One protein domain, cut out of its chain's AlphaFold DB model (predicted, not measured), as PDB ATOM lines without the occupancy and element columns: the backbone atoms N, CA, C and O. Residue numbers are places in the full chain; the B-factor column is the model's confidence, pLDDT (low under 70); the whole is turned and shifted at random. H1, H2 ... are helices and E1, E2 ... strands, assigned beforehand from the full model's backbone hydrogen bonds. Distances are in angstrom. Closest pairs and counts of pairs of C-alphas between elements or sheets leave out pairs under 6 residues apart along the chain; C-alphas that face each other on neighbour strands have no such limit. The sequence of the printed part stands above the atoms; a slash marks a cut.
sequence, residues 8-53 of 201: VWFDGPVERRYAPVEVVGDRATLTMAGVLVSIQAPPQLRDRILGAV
ATOM      1  N   VAL A   8     217.829   2.160   7.162       88.50
ATOM      2  CA  VAL A   8     217.337   3.376   7.811       88.50
ATOM      3  C   VAL A   8     217.740   4.541   6.922       88.50
ATOM      4  O   VAL A   8     218.908   4.670   6.563       88.50
ATOM      5  N   TRP A   9     216.766   5.357   6.548       88.25
ATOM      6  CA  TRP A   9     216.943   6.524   5.696       88.25
ATOM      7  C   TRP A   9     216.476   7.779   6.427       88.25
ATOM      8  O   TRP A   9     215.466   7.744   7.136       88.25
ATOM      9  N   PHE A  10     217.191   8.881   6.216       88.19
ATOM     10  CA  PHE A  10     216.894  10.196   6.771       88.19
ATOM     11  C   PHE A  10     216.707  11.183   5.621       88.19
ATOM     12  O   PHE A  10     217.515  11.203   4.696       88.19
ATOM     13  N   ASP A  11     215.653  11.987   5.680       82.94
ATOM     14  CA  ASP A  11     215.344  13.020   4.691       82.94
ATOM     15  C   ASP A  11     214.944  14.319   5.407       82.94
ATOM     16  O   ASP A  11     214.275  14.283   6.445       82.94
ATOM     17  N   GLY A  12     215.374  15.468   4.893       75.94
ATOM     18  CA  GLY A  12     215.079  16.767   5.488       75.94
ATOM     19  C   GLY A  12     215.387  17.944   4.558       75.94
ATOM     20  O   GLY A  12     216.085  17.765   3.565       75.94
ATOM     21  N   PRO A  13     214.916  19.159   4.895       66.44
ATOM     22  CA  PRO A  13     213.912  19.468   5.915       66.44
ATOM     23  C   PRO A  13     212.480  19.246   5.394       66.44
ATOM     24  O   PRO A  13     212.124  19.691   4.305       66.44
ATOM     25  N   VAL A  14     211.625  18.608   6.199       76.25
ATOM     26  CA  VAL A  14     210.178  18.525   5.933       76.25
ATOM     27  C   VAL A  14     209.406  19.547   6.771       76.25
ATOM     28  O   VAL A  14     209.761  19.845   7.909       76.25
ATOM     29  N   GLU A  15     208.314  20.082   6.219       74.94
ATOM     30  CA  GLU A  15     207.543  21.185   6.822       74.94
ATOM     31  C   GLU A  15     206.917  20.822   8.183       74.94
ATOM     32  O   GLU A  15     206.780  21.661   9.076       74.94
ATOM     33  N   ARG A  16     206.571  19.544   8.390       77.06
ATOM     34  CA  ARG A  16     206.076  19.061   9.686       77.06
ATOM     35  C   ARG A  16     207.239  18.725  10.604       77.06
ATOM     36  O   ARG A  16     208.043  17.863  10.289       77.06
ATOM     37  N   ARG A  17     207.272  19.321  11.800       72.75
ATOM     38  CA  ARG A  17     208.291  18.986  12.811       72.75
ATOM     39  C   ARG A  17     208.039  17.657  13.517       72.75
ATOM     40  O   ARG A  17     208.995  16.962  13.838       72.75
ATOM     41  N   TYR A  18     206.771  17.300  13.720       82.69
ATOM     42  CA  TYR A  18     206.362  16.046  14.347       82.69
ATOM     43  C   TYR A  18     205.151  15.466  13.613       82.69
ATOM     44  O   TYR A  18     204.211  16.191  13.281       82.69
ATOM     45  N   ALA A  19     205.175  14.160  13.358       83.31
ATOM     46  CA  ALA A  19     204.067  13.410  12.774       83.31
ATOM     47  C   ALA A  19     203.930  12.057  13.490       83.31
ATOM     48  O   ALA A  19     204.937  11.533  13.974       83.31
ATOM     49  N   PRO A  20     202.710  11.489  13.585       87.06
ATOM     50  CA  PRO A  20     202.537  10.152  14.136       87.06
ATOM     51  C   PRO A  20     203.345   9.137  13.324       87.06
ATOM     52  O   PRO A  20     203.515   9.295  12.116       87.06
ATOM     53  N   VAL A  21     203.824   8.091  13.996       91.56
ATOM     54  CA  VAL A  21     204.518   6.987  13.330       91.56
ATOM     55  C   VAL A  21     203.530   6.273  12.410       91.56
ATOM     56  O   VAL A  21     202.508   5.760  12.864       91.56
ATOM     57  N   GLU A  22     203.845   6.225  11.122       92.81
ATOM     58  CA  GLU A  22     203.117   5.445  10.129       92.81
ATOM     59  C   GLU A  22     203.809   4.093   9.950       92.81
ATOM     60  O   GLU A  22     205.025   4.036   9.779       92.81
ATOM     61  N   VAL A  23     203.050   2.997   9.983       93.25
ATOM     62  CA  VAL A  23     203.583   1.635   9.848       93.25
ATOM     63  C   VAL A  23     202.858   0.911   8.720       93.25
ATOM     64  O   VAL A  23     201.639   0.760   8.761       93.25
ATOM     65  N   VAL A  24     203.613   0.420   7.733       91.88
ATOM     66  CA  VAL A  24     203.097  -0.329   6.578       91.88
ATOM     67  C   VAL A  24     203.990  -1.544   6.323       91.88
ATOM     68  O   VAL A  24     205.109  -1.417   5.829       91.88
ATOM     69  N   GLY A  25     203.503  -2.743   6.654       90.50
ATOM     70  CA  GLY A  25     204.296  -3.973   6.547       90.50
ATOM     71  C   GLY A  25     205.554  -3.898   7.416       90.50
ATOM     72  O   GLY A  25     205.455  -3.631   8.610       90.50
ATOM     73  N   ASP A  26     206.723  -4.083   6.809       92.75
ATOM     74  CA  ASP A  26     208.040  -3.977   7.460       92.75
ATOM     75  C   ASP A  26     208.609  -2.544   7.455       92.75
ATOM     76  O   ASP A  26     209.710  -2.298   7.952       92.75
ATOM     77  N   ARG A  27     207.851  -1.577   6.924       92.75
ATOM     78  CA  ARG A  27     208.228  -0.165   6.905       92.75
ATOM     79  C   ARG A  27     207.605   0.587   8.076       92.75
ATOM     80  O   ARG A  27     206.421   0.422   8.361       92.75
ATOM     81  N   ALA A  28     208.384   1.461   8.703       95.81
ATOM     82  CA  ALA A  28     207.875   2.545   9.530       95.81
ATOM     83  C   ALA A  28     208.441   3.887   9.074       95.81
ATOM     84  O   ALA A  28     209.613   3.984   8.714       95.81
ATOM     85  N   THR A  29     207.612   4.918   9.126       93.56
ATOM     86  CA  THR A  29     207.991   6.298   8.843       93.56
ATOM     87  C   THR A  29     207.625   7.144  10.054       93.56
ATOM     88  O   THR A  29     206.491   7.085  10.526       93.56
ATOM     89  N   LEU A  30     208.562   7.936  10.565       93.56
ATOM     90  CA  LEU A  30     208.263   8.962  11.562       93.56
ATOM     91  C   LEU A  30     208.852  10.302  11.147       93.56
ATOM     92  O   LEU A  30     209.824  10.359  10.395       93.56
ATOM     93  N   THR A  31     208.289  11.378  11.682       90.38
ATOM     94  CA  THR A  31     208.876  12.710  11.557       90.38
ATOM     95  C   THR A  31     209.208  13.240  12.939       90.38
ATOM     96  O   THR A  31     208.336  13.284  13.808       90.38
ATOM     97  N   MET A  32     210.466  13.628  13.136       84.06
ATOM     98  CA  MET A  32     210.990  14.136  14.399       84.06
ATOM     99  C   MET A  32     211.908  15.321  14.118       84.06
ATOM    100  O   MET A  32     212.805  15.216  13.288       84.06
ATOM    101  N   ALA A  33     211.661  16.452  14.779       82.00
ATOM    102  CA  ALA A  33     212.408  17.697  14.591       82.00
ATOM    103  C   ALA A  33     212.550  18.151  13.116       82.00
ATOM    104  O   ALA A  33     213.538  18.774  12.743       82.00
ATOM    105  N   GLY A  34     211.559  17.856  12.264       81.25
ATOM    106  CA  GLY A  34     211.591  18.218  10.834       81.25
ATOM    107  C   GLY A  34     212.448  17.294   9.961       81.25
ATOM    108  O   GLY A  34     212.668  17.596   8.790       81.25
ATOM    109  N   VAL A  35     212.898  16.166  10.516       83.06
ATOM    110  CA  VAL A  35     213.569  15.079   9.799       83.06
ATOM    111  C   VAL A  35     212.592  13.923   9.627       83.06
ATOM    112  O   VAL A  35     211.994  13.441  10.593       83.06
ATOM    113  N   LEU A  36     212.433  13.470   8.390       88.44
ATOM    114  CA  LEU A  36     211.701  12.263   8.045       88.44
ATOM    115  C   LEU A  36     212.637  11.059   8.182       88.44
ATOM    116  O   LEU A  36     213.642  10.954   7.484       88.44
ATOM    117  N   VAL A  37     212.287  10.126   9.060       90.75
ATOM    118  CA  VAL A  37     213.027   8.880   9.274       90.75
ATOM    119  C   VAL A  37     212.201   7.731   8.709       90.75
ATOM    120  O   VAL A  37     211.090   7.480   9.172       90.75
ATOM    121  N   SER A  38     212.734   7.031   7.709       92.94
ATOM    122  CA  SER A  38     212.130   5.823   7.133       92.94
ATOM    123  C   SER A  38     212.955   4.595   7.507       92.94
ATOM    124  O   SER A  38     214.147   4.528   7.222       92.94
ATOM    125  N   ILE A  39     212.318   3.608   8.129       95.06
ATOM    126  CA  ILE A  39     212.934   2.362   8.591       95.06
ATOM    127  C   ILE A  39     212.280   1.209   7.842       95.06
ATOM    128  O   ILE A  39     211.063   1.063   7.900       95.06
ATOM    129  N   GLN A  40     213.075   0.366   7.191       94.88
ATOM    130  CA  GLN A  40     212.645  -0.912   6.629       94.88
ATOM    131  C   GLN A  40     213.368  -2.023   7.383       94.88
ATOM    132  O   GLN A  40     214.589  -2.144   7.290       94.88
ATOM    133  N   ALA A  41     212.632  -2.817   8.156       93.56
ATOM    134  CA  ALA A  41     213.192  -3.930   8.915       93.56
ATOM    135  C   ALA A  41     212.091  -4.914   9.349       93.56
ATOM    136  O   ALA A  41     210.938  -4.508   9.494       93.56
ATOM    137  N   PRO A  42     212.437  -6.180   9.659       95.06
ATOM    138  CA  PRO A  42     211.501  -7.097  10.302       95.06
ATOM    139  C   PRO A  42     210.906  -6.480  11.581       95.06
ATOM    140  O   PRO A  42     211.629  -5.761  12.285       95.06
ATOM    141  N   PRO A  43     209.646  -6.790  11.949       94.00
ATOM    142  CA  PRO A  43     208.887  -6.015  12.936       94.00
ATOM    143  C   PRO A  43     209.618  -5.796  14.265       94.00
ATOM    144  O   PRO A  43     209.714  -4.676  14.751       94.00
ATOM    145  N   GLN A  44     210.244  -6.846  14.803       94.44
ATOM    146  CA  GLN A  44     210.973  -6.781  16.076       94.44
ATOM    147  C   GLN A  44     212.177  -5.824  16.036       94.44
ATOM    148  O   GLN A  44     212.476  -5.158  17.028       94.44
ATOM    149  N   LEU A  45     212.889  -5.764  14.907       93.88
ATOM    150  CA  LEU A  45     214.034  -4.872  14.736       93.88
ATOM    151  C   LEU A  45     213.570  -3.446  14.438       93.88
ATOM    152  O   LEU A  45     214.107  -2.509  15.018       93.88
ATOM    153  N   ARG A  46     212.550  -3.288  13.590       95.50
ATOM    154  CA  ARG A  46     211.926  -1.994  13.299       95.50
ATOM    155  C   ARG A  46     211.456  -1.312  14.579       95.50
ATOM    156  O   ARG A  46     211.815  -0.164  14.807       95.50
ATOM    157  N   ASP A  47     210.730  -2.026  15.435       94.56
ATOM    158  CA  ASP A  47     210.184  -1.475  16.679       94.56
ATOM    159  C   ASP A  47     211.299  -1.129  17.681       94.56
ATOM    160  O   ASP A  47     211.228  -0.114  18.374       94.56
ATOM    161  N   ARG A  48     212.386  -1.914  17.700       94.75
ATOM    162  CA  ARG A  48     213.593  -1.590  18.478       94.75
ATOM    163  C   ARG A  48     214.278  -0.320  17.973       94.75
ATOM    164  O   ARG A  48     214.682   0.500  18.790       94.75
ATOM    165  N   ILE A  49     214.424  -0.166  16.654       90.81
ATOM    166  CA  ILE A  49     215.014   1.037  16.052       90.81
ATOM    167  C   ILE A  49     214.118   2.237  16.355       90.81
ATOM    168  O   ILE A  49     214.620   3.219  16.884       90.81
ATOM    169  N   LEU A  50     212.805   2.129  16.116       93.56
ATOM    170  CA  LEU A  50     211.815   3.161  16.436       93.56
ATOM    171  C   LEU A  50     211.919   3.629  17.892       93.56
ATOM    172  O   LEU A  50     211.979   4.828  18.132       93.56
ATOM    173  N   GLY A  51     211.998   2.701  18.852       91.88
ATOM    174  CA  GLY A  51     212.145   3.034  20.273       91.88
ATOM    175  C   GLY A  51     213.502   3.643  20.650       91.88
ATOM    176  O   GLY A  51     213.625   4.256  21.708       91.88
ATOM    177  N   ALA A  52     214.520   3.485  19.802       90.25
ATOM    178  CA  ALA A  52     215.829   4.103  19.976       90.25
ATOM    179  C   ALA A  52     215.940   5.476  19.295       90.25
ATOM    180  O   ALA A  52     216.831   6.248  19.669       90.25
ATOM    181  N   VAL A  53     215.067   5.787  18.323       87.50
ATOM    182  CA  VAL A  53     215.037   7.102  17.675       87.50
ATOM    183  C   VAL A  53     214.641   8.137  18.715       87.50
ATOM    184  O   VAL A  53     213.551   8.111  19.281       87.50
TER     185      VAL A  53
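This is residues 8 to 53 of the 201 residues of an uncharacterized protein of Nocardioidaceae bacterium (UniProt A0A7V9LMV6). What is it? A twisted antiparallel sheet, E1 E4 E3 E2, has one helix, H1, over one face. What builds it? The printed part has 46 residues, mixed in class, with a Greek key, E1 beside E4 of the meander E2 E3 E4. It is compact, radius of gyration of the C-alphas 10.0 A, spanning 29 by 19 by 17 A.

How do strands pair? E1, residues 8 to 11, neighbours E4, residues 35 to 40, with N 9 and O 38 2.8 A apart. E2, residues 18 to 24, and E3, residues 27 to 32, form a hairpin, with N 22 and O 29 2.8 A apart. And the helix? H1, residues 43 to 52, is on the sheet, height 9.2 A. Its O i to N i+4 pairs are within hydrogen-bond range.

Where does E1 begin? C-alpha 8 is at (217.337, 3.376, 7.811). Where does H1 end? C-alpha 52 is at (215.829, 4.103, 19.976).

Is it cut? The printed part has no cut. Where is confidence low? Residue 13 has pLDDT under 70.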